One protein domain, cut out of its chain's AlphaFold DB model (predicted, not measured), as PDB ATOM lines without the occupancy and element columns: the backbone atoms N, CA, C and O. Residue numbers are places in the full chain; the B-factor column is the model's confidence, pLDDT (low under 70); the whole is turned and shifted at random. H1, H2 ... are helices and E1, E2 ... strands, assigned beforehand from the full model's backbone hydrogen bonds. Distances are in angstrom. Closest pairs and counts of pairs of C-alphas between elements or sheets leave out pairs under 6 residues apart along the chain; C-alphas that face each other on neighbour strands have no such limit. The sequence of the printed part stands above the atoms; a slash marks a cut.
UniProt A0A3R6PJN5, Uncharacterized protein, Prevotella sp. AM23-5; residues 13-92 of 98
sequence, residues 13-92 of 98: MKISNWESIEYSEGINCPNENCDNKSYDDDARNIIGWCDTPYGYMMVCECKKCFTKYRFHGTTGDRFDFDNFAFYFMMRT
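This is residues 13 to 92 of the 98 residues of an uncharacterized protein of Prevotella sp. AM23-5 (UniProt A0A3R6PJN5). A small, strongly twisted sheet of three strands, a meander of E1, E2 and E3, has the helix H1 running along one of its faces, which gives two layers. A long stretch without a named element, residues 13 to 43, winds round the sheet, and its residues 22 to 23 pair briefly with E3. The printed part has 80 residues, with three named strands and then one named helix, in the order E1, E2, E3, H1. The sheet's order is E1, E2, E3, antiparallel throughout; the class is mixed, helices and strands, with under half of the residues, 33 of 80, in named elements. The whole is compact, with a radius of gyration of the C-alphas of 11.7 A, and rounded, with spans of 33 by 24 by 21 A.

The printed part begins at Met 13, C-alpha at (220.102, 226.349, 133.586), and has no named element up to residue 43. E1, residues 44 to 52, begins at C-alpha 44 at (231.483, 227.517, 122.572), is 20.8 A long and bends by 68 degrees at residue 47. E2, residues 55 to 62, is 21.6 A long. E3, residues 68 to 71, is 10.5 A long. H1, residues 81 to 92, is 16.0 A long and ends at C-alpha 92 at (226.820, 219.802, 129.867).

The edge strands of the sheet are E1 and E3, and E2 is the inner strand. E1 and E2 form an antiparallel hairpin with 154 degrees between their directions; N 45 and O 61, at 2.8 A, and N 52 and O 55, at 3.0 A, are within hydrogen-bond range. E2 and E3 form a second antiparallel hairpin, at 146 degrees, with N 60 and O 69 at 2.8 A and N 71 and O 58 at 3.0 A. Residues 22 to 23 pair parallel with residues 69 to 70 of E3. The sheet is only just strongly twisted, its C-alphas lying up to 4.4 A off its best plane. H1 is on the sheet at a height over the sheet of 9.6 A. It lies over E2, and only just not over E1 as well: dropped onto the local plane, 10 of its C-alphas fall on E2 and 2 on E1. It runs along the strands, at 2 degrees to E2 on the local plane. The closest C-alphas of H1 and E2 are those of Phe 84 and Tyr 56, 6.8 A apart. In H1 every O i to N i+4 pair is within hydrogen-bond range.

The two C-alphas farthest apart are those of Asn 33 and Asp 82, at 34.9 A. The first and last printed C-alphas are 10.1 A apart. The printed part has no cut. The links E1 to E2 and E2 to E3 are tight, and E3 to H1 is short. The mean pLDDT of the printed part is 90.1, and residues 75 to 76 are under 70.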
ATOM      1  N   MET A  13     219.461 225.972 134.849       94.75
ATOM      2  CA  MET A  13     220.102 226.349 133.586       94.75
ATOM      3  C   MET A  13     219.114 226.953 132.577       94.75
ATOM      4  O   MET A  13     219.508 227.286 131.455       94.75
ATOM      5  N   LYS A  14     217.831 227.071 132.939       96.00
ATOM      6  CA  LYS A  14     216.809 227.655 132.073       96.00
ATOM      7  C   LYS A  14     216.975 229.175 132.006       96.00
ATOM      8  O   LYS A  14     217.037 229.855 133.026       96.00
ATOM      9  N   ILE A  15     216.998 229.709 130.792       96.44
ATOM     10  CA  ILE A  15     217.125 231.133 130.494       96.44
ATOM     11  C   ILE A  15     215.791 231.635 129.947       96.44
ATOM     12  O   ILE A  15     215.377 231.264 128.850       96.44
ATOM     13  N   SER A  16     215.125 232.493 130.721       94.56
ATOM     14  CA  SER A  16     213.788 232.996 130.385       94.56
ATOM     15  C   SER A  16     213.793 234.194 129.433       94.56
ATOM     16  O   SER A  16     212.791 234.430 128.779       94.56
ATOM     17  N   ASN A  17     214.890 234.953 129.344       94.00
ATOM     18  CA  ASN A  17     215.005 236.169 128.522       94.00
ATOM     19  C   ASN A  17     215.596 235.894 127.125       94.00
ATOM     20  O   ASN A  17     216.436 236.652 126.628       94.00
ATOM     21  N   TRP A  18     215.217 234.775 126.510       93.50
ATOM     22  CA  TRP A  18     215.803 234.272 125.264       93.50
ATOM     23  C   TRP A  18     215.619 235.210 124.063       93.50
ATOM     24  O   TRP A  18     216.399 235.142 123.116       93.50
ATOM     25  N   GLU A  19     214.632 236.106 124.096       95.00
ATOM     26  CA  GLU A  19     214.359 237.111 123.063       95.00
ATOM     27  C   GLU A  19     215.529 238.083 122.892       95.00
ATOM     28  O   GLU A  19     215.759 238.602 121.803       95.00
ATOM     29  N   SER A  20     216.292 238.299 123.969       93.94
ATOM     30  CA  SER A  20     217.501 239.133 123.959       93.94
ATOM     31  C   SER A  20     218.742 238.411 123.420       93.94
ATOM     32  O   SER A  20     219.796 239.027 123.277       93.94
ATOM     33  N   ILE A  21     218.632 237.110 123.137       95.56
ATOM     34  CA  ILE A  21     219.742 236.258 122.713       95.56
ATOM     35  C   ILE A  21     219.592 235.940 121.229       95.56
ATOM     36  O   ILE A  21     218.571 235.406 120.780       95.56
ATOM     37  N   GLU A  22     220.644 236.251 120.475       94.31
ATOM     38  CA  GLU A  22     220.686 236.089 119.027       94.31
ATOM     39  C   GLU A  22     220.489 234.626 118.619       94.31
ATOM     40  O   GLU A  22     221.053 233.709 119.220       94.31
ATOM     41  N   TYR A  23     219.669 234.392 117.598       94.19
ATOM     42  CA  TYR A  23     219.475 233.059 117.042       94.19
ATOM     43  C   TYR A  23     220.589 232.735 116.044       94.19
ATOM     44  O   TYR A  23     220.889 233.542 115.170       94.19
ATOM     45  N   SER A  24     221.159 231.535 116.144       92.75
ATOM     46  CA  SER A  24     222.032 230.964 115.121       92.75
ATOM     47  C   SER A  24     221.333 229.783 114.453       92.75
ATOM     48  O   SER A  24     220.790 228.903 115.129       92.75
ATOM     49  N   GLU A  25     221.369 229.741 113.119       87.62
ATOM     50  CA  GLU A  25     220.809 228.633 112.328       87.62
ATOM     51  C   GLU A  25     221.502 227.299 112.623       87.62
ATOM     52  O   GLU A  25     220.918 226.226 112.459       87.62
ATOM     53  N   GLY A  26     222.752 227.363 113.076       85.88
ATOM     54  CA  GLY A  26     223.565 226.200 113.366       85.88
ATOM     55  C   GLY A  26     224.325 226.334 114.672       85.88
ATOM     56  O   GLY A  26     224.128 227.240 115.474       85.88
ATOM     57  N   ILE A  27     225.242 225.395 114.872       86.38
ATOM     58  CA  ILE A  27     226.061 225.361 116.077       86.38
ATOM     59  C   ILE A  27     227.003 226.573 116.163       86.38
ATOM     60  O   ILE A  27     227.346 226.996 117.260       86.38
ATOM     61  N   ASN A  28     227.433 227.134 115.028       89.38
ATOM     62  CA  ASN A  28     228.459 228.176 114.949       89.38
ATOM     63  C   ASN A  28     228.009 229.540 115.490       89.38
ATOM     64  O   ASN A  28     226.824 229.864 115.505       89.38
ATOM     65  N   CYS A  29     228.996 230.339 115.907       91.25
ATOM     66  CA  CYS A  29     228.786 231.719 116.329       91.25
ATOM     67  C   CYS A  29     228.132 232.531 115.191       91.25
ATOM     68  O   CYS A  29     228.659 232.482 114.077       91.25
ATOM     69  N   PRO A  30     227.035 233.273 115.444       92.38
ATOM     70  CA  PRO A  30     226.358 234.067 114.415       92.38
ATOM     71  C   PRO A  30     227.098 235.368 114.062       92.38
ATOM     72  O   PRO A  30     226.840 235.955 113.021       92.38
ATOM     73  N   ASN A  31     228.055 235.806 114.890       92.06
ATOM     74  CA  ASN A  31     228.861 236.993 114.613       92.06
ATOM     75  C   ASN A  31     229.698 236.799 113.335       92.06
ATOM     76  O   ASN A  31     230.638 236.002 113.328       92.06
ATOM     77  N   GLU A  32     229.398 237.573 112.292       89.62
ATOM     78  CA  GLU A  32     230.035 237.497 110.967       89.62
ATOM     79  C   GLU A  32     231.553 237.726 111.002       89.62
ATOM     80  O   GLU A  32     232.295 237.158 110.202       89.62
ATOM     81  N   ASN A  33     232.030 238.505 111.977       90.88
ATOM     82  CA  ASN A  33     233.454 238.777 112.179       90.88
ATOM     83  C   ASN A  33     234.156 237.688 113.006       90.88
ATOM     84  O   ASN A  33     235.342 237.805 113.321       90.88
ATOM     85  N   CYS A  34     233.433 236.638 113.406       89.50
ATOM     86  CA  CYS A  34     233.960 235.525 114.172       89.50
ATOM     87  C   CYS A  34     234.120 234.279 113.293       89.50
ATOM     88  O   CYS A  34     233.174 233.588 112.923       89.50
ATOM     89  N   ASP A  35     235.370 233.932 113.031       88.31
ATOM     90  CA  ASP A  35     235.817 232.700 112.378       88.31
ATOM     91  C   ASP A  35     235.841 231.480 113.320       88.31
ATOM     92  O   ASP A  35     236.284 230.406 112.915       88.31
ATOM     93  N   ASN A  36     235.373 231.615 114.569       86.12
ATOM     94  CA  ASN A  36     235.377 230.539 115.560       86.12
ATOM     95  C   ASN A  36     234.290 229.500 115.253       86.12
ATOM     96  O   ASN A  36     233.212 229.477 115.858       86.12
ATOM     97  N   LYS A  37     234.586 228.664 114.260       83.00
ATOM     98  CA  LYS A  37     233.718 227.619 113.730       83.00
ATOM     99  C   LYS A  37     234.293 226.264 114.113       83.00
ATOM    100  O   LYS A  37     235.469 225.991 113.909       83.00
ATOM    101  N   SER A  38     233.447 225.413 114.668       82.94
ATOM    102  CA  SER A  38     233.780 224.026 114.988       82.94
ATOM    103  C   SER A  38     232.487 223.219 114.988       82.94
ATOM    104  O   SER A  38     231.407 223.788 115.161       82.94
ATOM    105  N   TYR A  39     232.571 221.911 114.796       76.38
ATOM    106  CA  TYR A  39     231.438 221.015 115.039       76.38
ATOM    107  C   TYR A  39     231.373 220.557 116.502       76.38
ATOM    108  O   TYR A  39     230.317 220.132 116.965       76.38
ATOM    109  N   ASP A  40     232.466 220.742 117.243       76.69
ATOM    110  CA  ASP A  40     232.603 220.359 118.644       76.69
ATOM    111  C   ASP A  40     232.332 221.534 119.591       76.69
ATOM    112  O   ASP A  40     232.408 222.714 119.224       76.69
ATOM    113  N   ASP A  41     232.074 221.238 120.863       80.62
ATOM    114  CA  ASP A  41     231.851 222.249 121.910       80.62
ATOM    115  C   ASP A  41     233.146 222.983 122.333       80.62
ATOM    116  O   ASP A  41     233.171 223.758 123.296       80.62
ATOM    117  N   ASP A  42     234.243 222.794 121.598       82.75
ATOM    118  CA  ASP A  42     235.499 223.506 121.815       82.75
ATOM    119  C   ASP A  42     235.378 224.995 121.494       82.75
ATOM    120  O   ASP A  42     235.941 225.811 122.220       82.75
ATOM    121  N   ALA A  43     234.568 225.370 120.502       87.44
ATOM    122  CA  ALA A  43     234.382 226.769 120.111       87.44
ATOM    123  C   ALA A  43     233.387 227.545 121.001       87.44
ATOM    124  O   ALA A  43     233.324 228.775 120.924       87.44
ATOM    125  N   ARG A  44     232.597 226.877 121.849       91.56
ATOM    126  CA  ARG A  44     231.483 227.517 122.572       91.56
ATOM    127  C   ARG A  44     231.283 226.949 123.963       91.56
ATOM    128  O   ARG A  44     231.522 225.774 124.176       91.56
ATOM    129  N   ASN A  45     230.824 227.750 124.909       92.12
ATOM    130  CA  ASN A  45     230.347 227.288 126.204       92.12
ATOM    131  C   ASN A  45     228.834 227.152 126.162       92.12
ATOM    132  O   ASN A  45     228.167 228.138 125.884       92.12
ATOM    133  N   ILE A  46     228.296 225.970 126.460       92.56
ATOM    134  CA  ILE A  46     226.861 225.826 126.721       92.56
ATOM    135  C   ILE A  46     226.612 226.389 128.119       92.56
ATOM    136  O   ILE A  46     227.155 225.871 129.094       92.56
ATOM    137  N   ILE A  47     225.847 227.473 128.195       94.06
ATOM    138  CA  ILE A  47     225.581 228.210 129.440       94.06
ATOM    139  C   ILE A  47     224.153 228.006 129.949       94.06
ATOM    140  O   ILE A  47     223.848 228.376 131.078       94.06
ATOM    141  N   GLY A  48     223.281 227.424 129.128       95.38
ATOM    142  CA  GLY A  48     221.912 227.143 129.517       95.38
ATOM    143  C   GLY A  48     221.052 226.674 128.359       95.38
ATOM    144  O   GLY A  48     221.552 226.304 127.296       95.38
ATOM    145  N   TRP A  49     219.745 226.713 128.568       95.94
ATOM    146  CA  TRP A  49     218.743 226.374 127.566       95.94
ATOM    147  C   TRP A  49     217.529 227.292 127.664       95.94
ATOM    148  O   TRP A  49     217.319 227.945 128.681       95.94
ATOM    149  N   CYS A  50     216.717 227.335 126.612       95.81
ATOM    150  CA  CYS A  50     215.451 228.062 126.613       95.81
ATOM    151  C   CYS A  50     214.357 227.278 125.884       95.81
ATOM    152  O   CYS A  50     214.634 226.501 124.965       95.81
ATOM    153  N   ASP A  51     213.115 227.482 126.314       94.94
ATOM    154  CA  ASP A  51     211.908 227.078 125.611       94.94
ATOM    155  C   ASP A  51     211.366 228.271 124.827       94.94
ATOM    156  O   ASP A  51     211.048 229.320 125.378       94.94
ATOM    157  N   THR A  52     211.276 228.119 123.514       92.94
ATOM    158  CA  THR A  52     210.767 229.174 122.636       92.94
ATOM    159  C   THR A  52     209.521 228.675 121.907       92.94
ATOM    160  O   THR A  52     209.342 227.461 121.770       92.94
ATOM    161  N   PRO A  53     208.694 229.569 121.337       93.50
ATOM    162  CA  PRO A  53     207.615 229.166 120.430       93.50
ATOM    163  C   PRO A  53     208.089 228.337 119.221       93.50
ATOM    164  O   PRO A  53     207.282 227.683 118.569       93.50
ATOM    165  N   TYR A  54     209.392 228.349 118.927       91.19
ATOM    166  CA  TYR A  54     210.014 227.618 117.822       91.19
ATOM    167  C   TYR A  54     210.649 226.288 118.257       91.19
ATOM    168  O   TYR A  54     211.275 225.614 117.440       91.19
ATOM    169  N   GLY A  55     210.506 225.922 119.533       93.00
ATOM    170  CA  GLY A  55     211.076 224.722 120.133       93.00
ATOM    171  C   GLY A  55     212.163 225.025 121.161       93.00
ATOM    172  O   GLY A  55     212.452 226.182 121.489       93.00
ATOM    173  N   TYR A  56     212.774 223.960 121.664       94.38
ATOM    174  CA  TYR A  56     213.858 224.015 122.632       94.38
ATOM    175  C   TYR A  56     215.176 224.377 121.949       94.38
ATOM    176  O   TYR A  56     215.442 223.994 120.804       94.38
ATOM    177  N   MET A  57     215.994 225.163 122.643       95.31
ATOM    178  CA  MET A  57     217.287 225.616 122.146       95.31
ATOM    179  C   MET A  57     218.335 225.594 123.253       95.31
ATOM    180  O   MET A  57     218.064 225.944 124.403       95.31
ATOM    181  N   MET A  58     219.562 225.247 122.876       94.56
ATOM    182  CA  MET A  58     220.740 225.444 123.710       94.56
ATOM    183  C   MET A  58     221.172 226.901 123.617       94.56
ATOM    184  O   MET A  58     221.203 227.478 122.530       94.56
ATOM    185  N   VAL A  59     221.546 227.474 124.751       95.50
ATOM    186  CA  VAL A  59     222.136 228.805 124.835       95.50
ATOM    187  C   VAL A  59     223.631 228.652 125.043       95.50
ATOM    188  O   VAL A  59     224.091 227.950 125.948       95.50
ATOM    189  N   CYS A  60     224.389 229.311 124.181       95.00
ATOM    190  CA  CYS A  60     225.832 229.234 124.122       95.00
ATOM    191  C   CYS A  60     226.482 230.608 124.207       95.00
ATOM    192  O   CYS A  60     225.894 231.624 123.851       95.00
ATOM    193  N   GLU A  61     227.741 230.608 124.621       94.88
ATOM    194  CA  GLU A  61     228.647 231.744 124.548       94.88
ATOM    195  C   GLU A  61     229.877 231.349 123.728       94.88
ATOM    196  O   GLU A  61     230.515 230.327 123.985       94.88
ATOM    197  N   CYS A  62     230.213 232.127 122.705       94.00
ATOM    198  CA  CYS A  62     231.402 231.888 121.894       94.00
ATOM    199  C   CYS A  62     232.675 232.066 122.736       94.00
ATOM    200  O   CYS A  62     232.870 233.119 123.332       94.00
ATOM    201  N   LYS A  63     233.600 231.097 122.726       93.38
ATOM    202  CA  LYS A  63     234.859 231.219 123.491       93.38
ATOM    203  C   LYS A  63     235.845 232.246 122.919       93.38
ATOM    204  O   LYS A  63     236.777 232.628 123.615       93.38
ATOM    205  N   LYS A  64     235.671 232.664 121.656       93.12
ATOM    206  CA  LYS A  64     236.556 233.635 120.987       93.12
ATOM    207  C   LYS A  64     236.083 235.077 121.154       93.12
ATOM    208  O   LYS A  64     236.880 235.935 121.506       93.12
ATOM    209  N   CYS A  65     234.811 235.352 120.861       94.31
ATOM    210  CA  CYS A  65     234.266 236.717 120.857       94.31
ATOM    211  C   CYS A  65     233.211 236.976 121.938       94.31
ATOM    212  O   CYS A  65     232.674 238.076 121.989       94.31
ATOM    213  N   PHE A  66     232.897 235.983 122.777       94.62
ATOM    214  CA  PHE A  66     231.931 236.085 123.880       94.62
ATOM    215  C   PHE A  66     230.494 236.436 123.466       94.62
ATOM    216  O   PHE A  66     229.641 236.670 124.319       94.62
ATOM    217  N   THR A  67     230.185 236.419 122.164       95.31
ATOM    218  CA  THR A  67     228.810 236.532 121.673       95.31
ATOM    219  C   THR A  67     227.967 235.403 122.255       95.31
ATOM    220  O   THR A  67     228.321 234.224 122.131       95.31
ATOM    221  N   LYS A  68     226.841 235.773 122.868       95.88
ATOM    222  CA  LYS A  68     225.818 234.838 123.331       95.88
ATOM    223  C   LYS A  68     224.817 234.591 122.218       95.88
ATOM    224  O   LYS A  68     224.348 235.536 121.593       95.88
ATOM    225  N   TYR A  69     224.486 233.331 121.993       96.06
ATOM    226  CA  TYR A  69     223.555 232.930 120.950       96.06
ATOM    227  C   TYR A  69     222.802 231.667 121.351       96.06
ATOM    228  O   TYR A  69     223.234 230.914 122.223       96.06
ATOM    229  N   ARG A  70     221.667 231.428 120.704       95.38
ATOM    230  CA  ARG A  70     220.833 230.241 120.891       95.38
ATOM    231  C   ARG A  70     220.662 229.494 119.580       95.38
ATOM    232  O   ARG A  70     220.531 230.110 118.527       95.38
ATOM    233  N   PHE A  71     220.645 228.171 119.646       93.44
ATOM    234  CA  PHE A  71     220.420 227.308 118.487       93.44
ATOM    235  C   PHE A  71     219.754 226.001 118.928       93.44
ATOM    236  O   PHE A  71     219.823 225.623 120.096       93.44
ATOM    237  N   HIS A  72     219.098 225.288 118.011       90.25
ATOM    238  CA  HIS A  72     218.256 224.142 118.379       90.25
ATOM    239  C   HIS A  72     219.008 222.933 118.948       90.25
ATOM    240  O   HIS A  72     218.399 222.124 119.635       90.25
ATOM    241  N   GLY A  73     220.314 222.779 118.711       77.00
ATOM    242  CA  GLY A  73     221.088 221.646 119.242       77.00
ATOM    243  C   GLY A  73     220.740 220.273 118.649       77.00
ATOM    244  O   GLY A  73     221.570 219.368 118.716       77.00
ATOM    245  N   THR A  74     219.566 220.130 118.029       75.00
ATOM    246  CA  THR A  74     219.061 218.929 117.366       75.00
ATOM    247  C   THR A  74     218.683 219.237 115.914       75.00
ATOM    248  O   THR A  74     218.242 220.338 115.572       75.00
ATOM    249  N   THR A  75     218.888 218.263 115.026       68.81
ATOM    250  CA  THR A  75     218.537 218.355 113.598       68.81
ATOM    251  C   THR A  75     217.076 217.985 113.315       68.81
ATOM    252  O   THR A  75     216.571 218.318 112.245       68.81
ATOM    253  N   GLY A  76     216.381 217.364 114.273       68.88
ATOM    254  CA  GLY A  76     214.970 216.977 114.207       68.88
ATOM    255  C   GLY A  76     214.261 217.174 115.550       68.88
ATOM    256  O   GLY A  76     214.919 217.360 116.576       68.88
ATOM    257  N   ASP A  77     212.926 217.183 115.513       81.69
ATOM    258  CA  ASP A  77     212.043 217.195 116.688       81.69
ATOM    259  C   ASP A  77     212.367 218.286 117.716       81.69
ATOM    260  O   ASP A  77     212.515 218.050 118.908       81.69
ATOM    261  N   ARG A  78     212.442 219.537 117.243       88.00
ATOM    262  CA  ARG A  78     212.729 220.736 118.060       88.00
ATOM    263  C   ARG A  78     211.751 220.941 119.225       88.00
ATOM    264  O   ARG A  78     212.039 221.714 120.132       88.00
ATOM    265  N   PHE A  79     210.598 220.280 119.179       90.88
ATOM    266  CA  PHE A  79     209.555 220.314 120.204       90.88
ATOM    267  C   PHE A  79     209.549 219.066 121.102       90.88
ATOM    268  O   PHE A  79     208.727 218.986 122.009       90.88
ATOM    269  N   ASP A  80     210.448 218.105 120.879       91.69
ATOM    270  CA  ASP A  80     210.623 216.953 121.761       91.69
ATOM    271  C   ASP A  80     211.542 217.333 122.926       91.69
ATOM    272  O   ASP A  80     212.766 217.438 122.793       91.69
ATOM    273  N   PHE A  81     210.920 217.562 124.082       90.19
ATOM    274  CA  PHE A  81     211.629 217.917 125.303       90.19
ATOM    275  C   PHE A  81     212.545 216.797 125.794       90.19
ATOM    276  O   PHE A  81     213.647 217.082 126.253       90.19
ATOM    277  N   ASP A  82     212.114 215.540 125.705       88.56
ATOM    278  CA  ASP A  82     212.866 214.411 126.251       88.56
ATOM    279  C   ASP A  82     214.159 214.216 125.451       88.56
ATOM    280  O   ASP A  82     215.244 214.068 126.023       88.56
ATOM    281  N   ASN A  83     214.050 214.302 124.124       88.81
ATOM    282  CA  ASN A  83     215.192 214.241 123.224       88.81
ATOM    283  C   ASN A  83     216.145 215.430 123.440       88.81
ATOM    284  O   ASN A  83     217.360 215.258 123.567       88.81
ATOM    285  N   PHE A  84     215.594 216.643 123.556       91.81
ATOM    286  CA  PHE A  84     216.373 217.838 123.868       91.81
ATOM    287  C   PHE A  84     217.131 217.704 125.197       91.81
ATOM    288  O   PHE A  84     218.341 217.942 125.249       91.81
ATOM    289  N   ALA A  85     216.430 217.308 126.261       90.81
ATOM    290  CA  ALA A  85     216.972 217.165 127.604       90.81
ATOM    291  C   ALA A  85     218.129 216.163 127.632       90.81
ATOM    292  O   ALA A  85     219.179 216.457 128.204       90.81
ATOM    293  N   PHE A  86     217.988 215.023 126.952       87.69
ATOM    294  CA  PHE A  86     219.053 214.032 126.830       87.69
ATOM    295  C   PHE A  86     220.332 214.629 126.216       87.69
ATOM    296  O   PHE A  86     221.401 214.571 126.833       87.69
ATOM    297  N   TYR A  87     220.232 215.274 125.049       87.50
ATOM    298  CA  TYR A  87     221.396 215.867 124.379       87.50
ATOM    299  C   TYR A  87     222.006 217.034 125.154       87.50
ATOM    300  O   TYR A  87     223.231 217.153 125.234       87.50
ATOM    301  N   PHE A  88     221.171 217.897 125.732       90.88
ATOM    302  CA  PHE A  88     221.628 219.015 126.548       90.88
ATOM    303  C   PHE A  88     222.414 218.527 127.772       90.88
ATOM    304  O   PHE A  88     223.511 219.019 128.051       90.88
ATOM    305  N   MET A  89     221.895 217.514 128.466       89.75
ATOM    306  CA  MET A  89     222.555 216.941 129.635       89.75
ATOM    307  C   MET A  89     223.846 216.214 129.277       89.75
ATOM    308  O   MET A  89     224.834 216.381 129.988       89.75
ATOM    309  N   MET A  90     223.891 215.468 128.168       86.50
ATOM    310  CA  MET A  90     225.137 214.843 127.708       86.50
ATOM    311  C   MET A  90     226.242 215.885 127.507       86.50
ATOM    312  O   MET A  90     227.335 215.746 128.054       86.50
ATOM    313  N   ARG A  91     225.951 216.970 126.781       86.62
ATOM    314  CA  ARG A  91     226.954 217.998 126.465       86.62
ATOM    315  C   ARG A  91     227.391 218.817 127.682       86.62
ATOM    316  O   ARG A  91     228.547 219.228 127.771       86.62
ATOM    317  N   THR A  92     226.495 219.051 128.642       85.75
ATOM    318  CA  THR A  92     226.820 219.802 129.867       85.75
ATOM    319  C   THR A  92     227.509 218.941 130.931       85.75
ATOM    320  O   THR A  92     228.390 219.448 131.627       85.75
TER     321      THR A  92